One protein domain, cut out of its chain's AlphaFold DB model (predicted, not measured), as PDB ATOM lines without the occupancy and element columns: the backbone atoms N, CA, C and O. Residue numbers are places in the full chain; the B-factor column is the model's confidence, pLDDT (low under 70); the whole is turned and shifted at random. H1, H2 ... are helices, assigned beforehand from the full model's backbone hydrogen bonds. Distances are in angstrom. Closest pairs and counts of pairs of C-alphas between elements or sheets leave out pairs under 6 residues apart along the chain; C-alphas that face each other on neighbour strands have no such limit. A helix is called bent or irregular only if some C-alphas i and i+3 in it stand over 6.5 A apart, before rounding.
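What this domain is: This is residues 2 to 73 of the 362 residues of an uncharacterized protein of Budvicia aquatica (UniProt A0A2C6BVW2). The longest helix, H3, crosses one side of a pair of side-by-side helices, H1 and H2, which run the same way; the long loop between them, residues 21 to 34, folds back on the side away from H3. The printed part has 72 residues, with three named helices in the order H1, H2, H3 and no named strand: all helix. It is compact, with a radius of gyration of the C-alphas of 11.7 A and spans of 32 by 25 by 23 A.

Where its parts are: H3, residues 54 to 71, measures 25.5 A and begins at C-alpha 54 (-13.056, 2.381, -72.479). H2, residues 35 to 49, measures 21.0 A. H1, residues 4 to 20, measures 22.4 A from C-alpha 4 (-28.451, 21.110, -87.397); it is irregular, C-alphas 6 and 9 being 8.2 A apart, with a kink of 35 degrees near residue 11.

How they stand to each other: H3 touches H1 with residues 64 to 68 alone, at a steep tilt of 66 degrees; the closest C-alphas, of Ser 13 and Leu 64, are 5.8 A apart. H3 touches H2 with residues 54 to 61 alone, at a steep tilt of 59 degrees, closest at the C-alphas of Leu 46 and Ile 57, 5.8 A. H1 and H2 touch at a shallow tilt of 15 degrees, closest at the C-alphas of Val 7 and Lys 35, 5.5 A. Every O i to N i+4 pair is within hydrogen-bond range in H2 and H3, and 11 of 13 in H1.

The domain as a whole: The C-alphas farthest apart, of Ala 51 and Ile 73, are 32.3 A apart. The printed part has no cut; the link H1 to H2 is long, H2 to H3 tight. The pLDDT is under 70 at residue 2 and residues 23 to 33.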
ATOM      1  N   PRO A   2     -30.191  16.557 -91.686       60.09
ATOM      2  CA  PRO A   2     -30.764  16.651 -90.348       60.09
ATOM      3  C   PRO A   2     -30.872  18.107 -89.909       60.09
ATOM      4  O   PRO A   2     -30.102  18.964 -90.348       60.09
ATOM      5  N   ASN A   3     -31.826  18.371 -89.025       75.69
ATOM      6  CA  ASN A   3     -31.889  19.631 -88.319       75.69
ATOM      7  C   ASN A   3     -30.557  19.854 -87.583       75.69
ATOM      8  O   ASN A   3     -30.250  19.103 -86.661       75.69
ATOM      9  N   TYR A   4     -29.770  20.860 -87.988       82.88
ATOM     10  CA  TYR A   4     -28.451  21.110 -87.397       82.88
ATOM     11  C   TYR A   4     -28.543  21.278 -85.882       82.88
ATOM     12  O   TYR A   4     -27.688  20.766 -85.173       82.88
ATOM     13  N   HIS A   5     -29.623  21.884 -85.381       82.81
ATOM     14  CA  HIS A   5     -29.895  22.007 -83.952       82.81
ATOM     15  C   HIS A   5     -29.858  20.654 -83.220       82.81
ATOM     16  O   HIS A   5     -29.290  20.554 -82.137       82.81
ATOM     17  N   GLU A   6     -30.423  19.599 -83.808       86.62
ATOM     18  CA  GLU A   6     -30.552  18.290 -83.156       86.62
ATOM     19  C   GLU A   6     -29.225  17.526 -83.068       86.62
ATOM     20  O   GLU A   6     -29.084  16.649 -82.210       86.62
ATOM     21  N   VAL A   7     -28.278  17.859 -83.950       90.38
ATOM     22  CA  VAL A   7     -26.998  17.153 -84.142       90.38
ATOM     23  C   VAL A   7     -25.780  18.079 -84.012       90.38
ATOM     24  O   VAL A   7     -24.685  17.744 -84.462       90.38
ATOM     25  N   ARG A   8     -25.974  19.275 -83.446       92.19
ATOM     26  CA  ARG A   8     -24.980  20.356 -83.407       92.19
ATOM     27  C   ARG A   8     -23.706  19.936 -82.680       92.19
ATOM     28  O   ARG A   8     -22.616  20.068 -83.230       92.19
ATOM     29  N   GLU A   9     -23.873  19.396 -81.476       94.38
ATOM     30  CA  GLU A   9     -22.797  18.866 -80.634       94.38
ATOM     31  C   GLU A   9     -22.048  17.733 -81.342       94.38
ATOM     32  O   GLU A   9     -20.816  17.691 -81.348       94.38
ATOM     33  N   GLU A  10     -22.778  16.828 -81.996       93.50
ATOM     34  CA  GLU A  10     -22.159  15.726 -82.710       93.50
ATOM     35  C   GLU A  10     -21.336  16.189 -83.925       93.50
ATOM     36  O   GLU A  10     -20.229  15.697 -84.151       93.50
ATOM     37  N   ILE A  11     -21.841  17.152 -84.701       90.19
ATOM     38  CA  ILE A  11     -21.092  17.724 -85.829       90.19
ATOM     39  C   ILE A  11     -19.866  18.490 -85.325       90.19
ATOM     40  O   ILE A  11     -18.789  18.350 -85.907       90.19
ATOM     41  N   PHE A  12     -19.997  19.261 -84.241       91.62
ATOM     42  CA  PHE A  12     -18.865  19.926 -83.593       91.62
ATOM     43  C   PHE A  12     -17.788  18.912 -83.184       91.62
ATOM     44  O   PHE A  12     -16.623  19.052 -83.560       91.62
ATOM     45  N   SER A  13     -18.198  17.842 -82.501       92.38
ATOM     46  CA  SER A  13     -17.317  16.765 -82.048       92.38
ATOM     47  C   SER A  13     -16.558  16.125 -83.211       92.38
ATOM     48  O   SER A  13     -15.340  15.962 -83.151       92.38
ATOM     49  N   LEU A  14     -17.251  15.811 -84.310       90.31
ATOM     50  CA  LEU A  14     -16.623  15.236 -85.500       90.31
ATOM     51  C   LEU A  14     -15.647  16.195 -86.173       90.31
ATOM     52  O   LEU A  14     -14.560  15.768 -86.551       90.31
ATOM     53  N   ASN A  15     -15.991  17.479 -86.280       86.44
ATOM     54  CA  ASN A  15     -15.082  18.485 -86.824       86.44
ATOM     55  C   ASN A  15     -13.811  18.606 -85.972       86.44
ATOM     56  O   ASN A  15     -12.712  18.705 -86.515       86.44
ATOM     57  N   ARG A  16     -13.932  18.550 -84.641       88.12
ATOM     58  CA  ARG A  16     -12.774  18.585 -83.738       88.12
ATOM     59  C   ARG A  16     -11.897  17.342 -83.898       88.12
ATOM     60  O   ARG A  16     -10.683  17.463 -84.057       88.12
ATOM     61  N   LEU A  17     -12.501  16.154 -83.939       89.62
ATOM     62  CA  LEU A  17     -11.785  14.896 -84.180       89.62
ATOM     63  C   LEU A  17     -11.088  14.882 -85.552       89.62
ATOM     64  O   LEU A  17      -9.935  14.464 -85.650       89.62
ATOM     65  N   ALA A  18     -11.746  15.391 -86.595       85.25
ATOM     66  CA  ALA A  18     -11.186  15.531 -87.939       85.25
ATOM     67  C   ALA A  18      -9.907  16.383 -87.956       85.25
ATOM     68  O   ALA A  18      -8.898  15.967 -88.534       85.25
ATOM     69  N   ARG A  19      -9.929  17.537 -87.268       81.00
ATOM     70  CA  ARG A  19      -8.762  18.425 -87.121       81.00
ATOM     71  C   ARG A  19      -7.598  17.712 -86.433       81.00
ATOM     72  O   ARG A  19      -6.475  17.775 -86.928       81.00
ATOM     73  N   HIS A  20      -7.858  16.965 -85.357       80.94
ATOM     74  CA  HIS A  20      -6.818  16.179 -84.679       80.94
ATOM     75  C   HIS A  20      -6.180  15.122 -85.588       80.94
ATOM     76  O   HIS A  20      -4.980  14.870 -85.489       80.94
ATOM     77  N   GLN A  21      -6.957  14.523 -86.492       79.94
ATOM     78  CA  GLN A  21      -6.466  13.513 -87.429       79.94
ATOM     79  C   GLN A  21      -5.829  14.104 -88.698       79.94
ATOM     80  O   GLN A  21      -5.353  13.333 -89.530       79.94
ATOM     81  N   LYS A  22      -5.833  15.437 -88.877       77.19
ATOM     82  CA  LYS A  22      -5.443  16.124 -90.126       77.19
ATOM     83  C   LYS A  22      -6.128  15.540 -91.370       77.19
ATOM     84  O   LYS A  22      -5.541  15.484 -92.447       77.19
ATOM     85  N   LYS A  23      -7.360  15.051 -91.214       69.06
ATOM     86  CA  LYS A  23      -8.150  14.496 -92.315       69.06
ATOM     87  C   LYS A  23      -9.206  15.498 -92.718       69.06
ATOM     88  O   LYS A  23     -10.075  15.824 -91.908       69.06
ATOM     89  N   ASP A  24      -9.191  15.887 -93.986       58.09
ATOM     90  CA  ASP A  24     -10.287  16.641 -94.579       58.09
ATOM     91  C   ASP A  24     -11.497  15.711 -94.751       58.09
ATOM     92  O   ASP A  24     -11.667  14.991 -95.733       58.09
ATOM     93  N   SER A  25     -12.266  15.578 -93.677       53.19
ATOM     94  CA  SER A  25     -13.305  14.553 -93.531       53.19
ATOM     95  C   SER A  25     -14.708  15.149 -93.541       53.19
ATOM     96  O   SER A  25     -15.697  14.421 -93.422       53.19
ATOM     97  N   LEU A  26     -14.814  16.460 -93.787       54.22
ATOM     98  CA  LEU A  26     -16.077  17.187 -93.744       54.22
ATOM     99  C   LEU A  26     -17.115  16.632 -94.731       54.22
ATOM    100  O   LEU A  26     -18.309  16.601 -94.429       54.22
ATOM    101  N   HIS A  27     -16.663  16.138 -95.888       56.03
ATOM    102  CA  HIS A  27     -17.533  15.564 -96.916       56.03
ATOM    103  C   HIS A  27     -18.160  14.223 -96.504       56.03
ATOM    104  O   HIS A  27     -19.252  13.890 -96.965       56.03
ATOM    105  N   VAL A  28     -17.524  13.469 -95.599       56.12
ATOM    106  CA  VAL A  28     -18.013  12.155 -95.148       56.12
ATOM    107  C   VAL A  28     -19.221  12.314 -94.216       56.12
ATOM    108  O   VAL A  28     -20.125  11.478 -94.208       56.12
ATOM    109  N   TYR A  29     -19.291  13.422 -93.474       62.72
ATOM    110  CA  TYR A  29     -20.298  13.638 -92.430       62.72
ATOM    111  C   TYR A  29     -21.678  14.050 -92.949       62.72
ATOM    112  O   TYR A  29     -22.665  13.930 -92.222       62.72
ATOM    113  N   ASN A  30     -21.774  14.483 -94.208       59.59
ATOM    114  CA  ASN A  30     -23.038  14.888 -94.827       59.59
ATOM    115  C   ASN A  30     -23.955  13.691 -95.172       59.59
ATOM    116  O   ASN A  30     -25.121  13.904 -95.505       59.59
ATOM    117  N   ARG A  31     -23.454  12.443 -95.101       65.25
ATOM    118  CA  ARG A  31     -24.233  11.220 -95.388       65.25
ATOM    119  C   ARG A  31     -25.018  10.692 -94.181       65.25
ATOM    120  O   ARG A  31     -25.968   9.938 -94.371       65.25
ATOM    121  N   PHE A  32     -24.639  11.071 -92.961       63.91
ATOM    122  CA  PHE A  32     -25.329  10.644 -91.742       63.91
ATOM    123  C   PHE A  32     -26.511  11.573 -91.473       63.91
ATOM    124  O   PHE A  32     -26.374  12.792 -91.559       63.91
ATOM    125  N   MET A  33     -27.688  11.007 -91.199       69.69
ATOM    126  CA  MET A  33     -28.924  11.790 -91.117       69.69
ATOM    127  C   MET A  33     -29.568  11.781 -89.737       69.69
ATOM    128  O   MET A  33     -30.441  12.602 -89.485       69.69
ATOM    129  N   THR A  34     -29.140  10.914 -88.821       85.94
ATOM    130  CA  THR A  34     -29.700  10.850 -87.468       85.94
ATOM    131  C   THR A  34     -28.641  11.078 -86.396       85.94
ATOM    132  O   THR A  34     -27.479  10.697 -86.534       85.94
ATOM    133  N   LYS A  35     -29.063  11.634 -85.255       89.88
ATOM    134  CA  LYS A  35     -28.216  11.803 -84.064       89.88
ATOM    135  C   LYS A  35     -27.538  10.499 -83.627       89.88
ATOM    136  O   LYS A  35     -26.367  10.482 -83.261       89.88
ATOM    137  N   LYS A  36     -28.262   9.379 -83.715       91.12
ATOM    138  CA  LYS A  36     -27.749   8.039 -83.388       91.12
ATOM    139  C   LYS A  36     -26.604   7.620 -84.312       91.12
ATOM    140  O   LYS A  36     -25.616   7.067 -83.836       91.12
ATOM    141  N   GLU A  37     -26.730   7.874 -85.611       90.31
ATOM    142  CA  GLU A  37     -25.679   7.574 -86.588       90.31
ATOM    143  C   GLU A  37     -24.426   8.414 -86.343       90.31
ATOM    144  O   GLU A  37     -23.322   7.870 -86.347       90.31
ATOM    145  N   TYR A  38     -24.592   9.704 -86.045       90.88
ATOM    146  CA  TYR A  38     -23.472  10.566 -85.684       90.88
ATOM    147  C   TYR A  38     -22.746  10.085 -84.423       90.88
ATOM    148  O   TYR A  38     -21.525   9.949 -84.432       90.88
ATOM    149  N   ARG A  39     -23.483   9.748 -83.359       92.94
ATOM    150  CA  ARG A  39     -22.899   9.201 -82.123       92.94
ATOM    151  C   ARG A  39     -22.145   7.899 -82.364       92.94
ATOM    152  O   ARG A  39     -21.058   7.720 -81.825       92.94
ATOM    153  N   LYS A  40     -22.686   7.011 -83.208       92.44
ATOM    154  CA  LYS A  40     -21.994   5.778 -83.609       92.44
ATOM    155  C   LYS A  40     -20.668   6.095 -84.301       92.44
ATOM    156  O   LYS A  40     -19.671   5.454 -84.001       92.44
ATOM    157  N   LEU A  41     -20.642   7.088 -85.191       91.06
ATOM    158  CA  LEU A  41     -19.420   7.491 -85.883       91.06
ATOM    159  C   LEU A  41     -18.379   8.099 -84.937       91.06
ATOM    160  O   LEU A  41     -17.213   7.724 -85.015       91.06
ATOM    161  N   ILE A  42     -18.797   9.001 -84.042       92.88
ATOM    162  CA  ILE A  42     -17.925   9.587 -83.012       92.88
ATOM    163  C   ILE A  42     -17.313   8.473 -82.168       92.88
ATOM    164  O   ILE A  42     -16.096   8.425 -82.013       92.88
ATOM    165  N   TYR A  43     -18.141   7.538 -81.698       94.12
ATOM    166  CA  TYR A  43     -17.675   6.393 -80.926       94.12
ATOM    167  C   TYR A  43     -16.658   5.556 -81.704       94.12
ATOM    168  O   TYR A  43     -15.594   5.265 -81.175       94.12
ATOM    169  N   THR A  44     -16.925   5.218 -82.970       91.81
ATOM    170  CA  THR A  44     -15.969   4.473 -83.805       91.81
ATOM    171  C   THR A  44     -14.632   5.207 -83.945       91.81
ATOM    172  O   THR A  44     -13.580   4.576 -83.870       91.81
ATOM    173  N   GLN A  45     -14.649   6.531 -84.131       91.44
ATOM    174  CA  GLN A  45     -13.420   7.324 -84.224       91.44
ATOM    175  C   GLN A  45     -12.650   7.330 -82.901       91.44
ATOM    176  O   GLN A  45     -11.444   7.092 -82.899       91.44
ATOM    177  N   LEU A  46     -13.344   7.538 -81.779       93.81
ATOM    178  CA  LEU A  46     -12.740   7.479 -80.449       93.81
ATOM    179  C   LEU A  46     -12.181   6.090 -80.140       93.81
ATOM    180  O   LEU A  46     -11.070   5.993 -79.635       93.81
ATOM    181  N   PHE A  47     -12.899   5.028 -80.499       93.94
ATOM    182  CA  PHE A  47     -12.480   3.644 -80.295       93.94
ATOM    183  C   PHE A  47     -11.143   3.339 -80.979       93.94
ATOM    184  O   PHE A  47     -10.264   2.728 -80.376       93.94
ATOM    185  N   ILE A  48     -10.964   3.830 -82.209       90.56
ATOM    186  CA  ILE A  48      -9.699   3.719 -82.947       90.56
ATOM    187  C   ILE A  48      -8.618   4.599 -82.300       90.56
ATOM    188  O   ILE A  48      -7.508   4.130 -82.065       90.56
ATOM    189  N   MET A  49      -8.930   5.864 -81.997       90.94
ATOM    190  CA  MET A  49      -7.968   6.826 -81.436       90.94
ATOM    191  C   MET A  49      -7.463   6.443 -80.042       90.94
ATOM    192  O   MET A  49      -6.326   6.754 -79.701       90.94
ATOM    193  N   CYS A  50      -8.304   5.788 -79.246       93.12
ATOM    194  CA  CYS A  50      -8.024   5.423 -77.862       93.12
ATOM    195  C   CYS A  50      -7.572   3.964 -77.721       93.12
ATOM    196  O   CYS A  50      -7.574   3.447 -76.611       93.12
ATOM    197  N   ALA A  51      -7.233   3.283 -78.825       93.62
ATOM    198  CA  ALA A  51      -6.803   1.883 -78.827       93.62
ATOM    199  C   ALA A  51      -7.736   0.953 -78.023       93.62
ATOM    200  O   ALA A  51      -7.277   0.059 -77.318       93.62
ATOM    201  N   MET A  52      -9.053   1.160 -78.154       92.06
ATOM    202  CA  MET A  52     -10.096   0.377 -77.475       92.06
ATOM    203  C   MET A  52     -10.129   0.514 -75.937       92.06
ATOM    204  O   MET A  52     -10.776  -0.293 -75.274       92.06
ATOM    205  N   ASP A  53      -9.474   1.525 -75.360       95.94
ATOM    206  CA  ASP A  53      -9.536   1.811 -73.924       95.94
ATOM    207  C   ASP A  53     -10.838   2.551 -73.564       95.94
ATOM    208  O   ASP A  53     -11.017   3.732 -73.872       95.94
ATOM    209  N   ASP A  54     -11.751   1.853 -72.886       94.75
ATOM    210  CA  ASP A  54     -13.056   2.381 -72.479       94.75
ATOM    211  C   ASP A  54     -12.972   3.592 -71.532       94.75
ATOM    212  O   ASP A  54     -13.858   4.453 -71.553       94.75
ATOM    213  N   GLU A  55     -11.955   3.671 -70.670       96.31
ATOM    214  CA  GLU A  55     -11.776   4.809 -69.762       96.31
ATOM    215  C   GLU A  55     -11.319   6.042 -70.536       96.31
ATOM    216  O   GLU A  55     -11.899   7.122 -70.379       96.31
ATOM    217  N   LEU A  56     -10.369   5.859 -71.455       95.50
ATOM    218  CA  LEU A  56      -9.891   6.928 -72.324       95.50
ATOM    219  C   LEU A  56     -10.978   7.411 -73.297       95.50
ATOM    220  O   LEU A  56     -11.116   8.618 -73.502       95.50
ATOM    221  N   ILE A  57     -11.803   6.506 -73.839       95.38
ATOM    222  CA  ILE A  57     -12.960   6.865 -74.678       95.38
ATOM    223  C   ILE A  57     -13.945   7.731 -73.888       95.38
ATOM    224  O   ILE A  57     -14.402   8.756 -74.401       95.38
ATOM    225  N   ARG A  58     -14.265   7.362 -72.638       95.94
ATOM    226  CA  ARG A  58     -15.149   8.165 -71.775       95.94
ATOM    227  C   ARG A  58     -14.550   9.537 -71.479       95.94
ATOM    228  O   ARG A  58     -15.254  10.534 -71.624       95.94
ATOM    229  N   ALA A  59     -13.268   9.592 -71.121       96.75
ATOM    230  CA  ALA A  59     -12.570  10.845 -70.847       96.75
ATOM    231  C   ALA A  59     -12.557  11.769 -72.076       96.75
ATOM    232  O   ALA A  59     -12.917  12.940 -71.976       96.75
ATOM    233  N   LYS A  60     -12.239  11.233 -73.261       95.88
ATOM    234  CA  LYS A  60     -12.254  11.996 -74.515       95.88
ATOM    235  C   LYS A  60     -13.656  12.426 -74.926       95.88
ATOM    236  O   LYS A  60     -13.826  13.539 -75.406       95.88
ATOM    237  N   SER A  61     -14.670  11.591 -74.714       96.12
ATOM    238  CA  SER A  61     -16.060  11.984 -74.962       96.12
ATOM    239  C   SER A  61     -16.501  13.134 -74.055       96.12
ATOM    240  O   SER A  61     -17.231  14.005 -74.521       96.12
ATOM    241  N   ALA A  62     -16.071  13.149 -72.790       96.75
ATOM    242  CA  ALA A  62     -16.344  14.253 -71.874       96.75
ATOM    243  C   ALA A  62     -15.614  15.533 -72.313       96.75
ATOM    244  O   ALA A  62     -16.232  16.586 -72.383       96.75
ATOM    245  N   GLU A  63     -14.344  15.431 -72.714       96.00
ATOM    246  CA  GLU A  63     -13.570  16.562 -73.253       96.00
ATOM    247  C   GLU A  63     -14.233  17.191 -74.491       96.00
ATOM    248  O   GLU A  63     -14.282  18.412 -74.611       96.00
ATOM    249  N   LEU A  64     -14.778  16.375 -75.403       95.75
ATOM    250  CA  LEU A  64     -15.519  16.874 -76.569       95.75
ATOM    251  C   LEU A  64     -16.787  17.641 -76.169       95.75
ATOM    252  O   LEU A  64     -17.109  18.645 -76.803       95.75
ATOM    253  N   HIS A  65     -17.494  17.165 -75.141       95.94
ATOM    254  CA  HIS A  65     -18.704  17.805 -74.631       95.94
ATOM    255  C   HIS A  65     -18.400  19.142 -73.946       95.94
ATOM    256  O   HIS A  65     -19.028  20.147 -74.267       95.94
ATOM    257  N   GLU A  66     -17.398  19.178 -73.065       96.00
ATOM    258  CA  GLU A  66     -16.953  20.419 -72.414       96.00
ATOM    259  C   GLU A  66     -16.476  21.438 -73.455       96.00
ATOM    260  O   GLU A  66     -16.924  22.580 -73.465       96.00
ATOM    261  N   ALA A  67     -15.679  21.004 -74.438       93.50
ATOM    262  CA  ALA A  67     -15.257  21.876 -75.530       93.50
ATOM    263  C   ALA A  67     -16.435  22.420 -76.355       93.50
ATOM    264  O   ALA A  67     -16.380  23.550 -76.836       93.50
ATOM    265  N   TYR A  68     -17.499  21.635 -76.542       94.50
ATOM    266  CA  TYR A  68     -18.714  22.115 -77.196       94.50
ATOM    267  C   TYR A  68     -19.385  23.225 -76.379       94.50
ATOM    268  O   TYR A  68     -19.780  24.240 -76.949       94.50
ATOM    269  N   ILE A  69     -19.488  23.054 -75.060       93.25
ATOM    270  CA  ILE A  69     -20.053  24.067 -74.160       93.25
ATOM    271  C   ILE A  69     -19.216  25.356 -74.196       93.25
ATOM    272  O   ILE A  69     -19.785  26.444 -74.283       93.25
ATOM    273  N   ASP A  70     -17.889  25.230 -74.194       92.12
ATOM    274  CA  ASP A  70     -16.962  26.361 -74.091       92.12
ATOM    275  C   ASP A  70     -16.733  27.112 -75.413       92.12
ATOM    276  O   ASP A  70     -16.352  28.283 -75.401       92.12
ATOM    277  N   GLU A  71     -16.931  26.470 -76.569       92.44
ATOM    278  CA  GLU A  71     -16.553  27.043 -77.873       92.44
ATOM    279  C   GLU A  71     -17.729  27.365 -78.804       92.44
ATOM    280  O   GLU A  71     -17.539  28.057 -79.817       92.44
ATOM    281  N   CYS A  72     -18.935  26.871 -78.511       93.62
ATOM    282  CA  CYS A  72     -20.129  27.142 -79.309       93.62
ATOM    283  C   CYS A  72     -21.012  28.216 -78.669       93.62
ATOM    284  O   CYS A  72     -21.352  28.169 -77.493       93.62
ATOM    285  N   ILE A  73     -21.493  29.150 -79.492       93.44
ATOM    286  CA  ILE A  73     -22.439  30.175 -79.039       93.44
ATOM    287  C   ILE A  73     -23.769  29.511 -78.636       93.44
ATOM    288  O   ILE A  73     -24.320  28.749 -79.440       93.44
TER     289      ILE A  73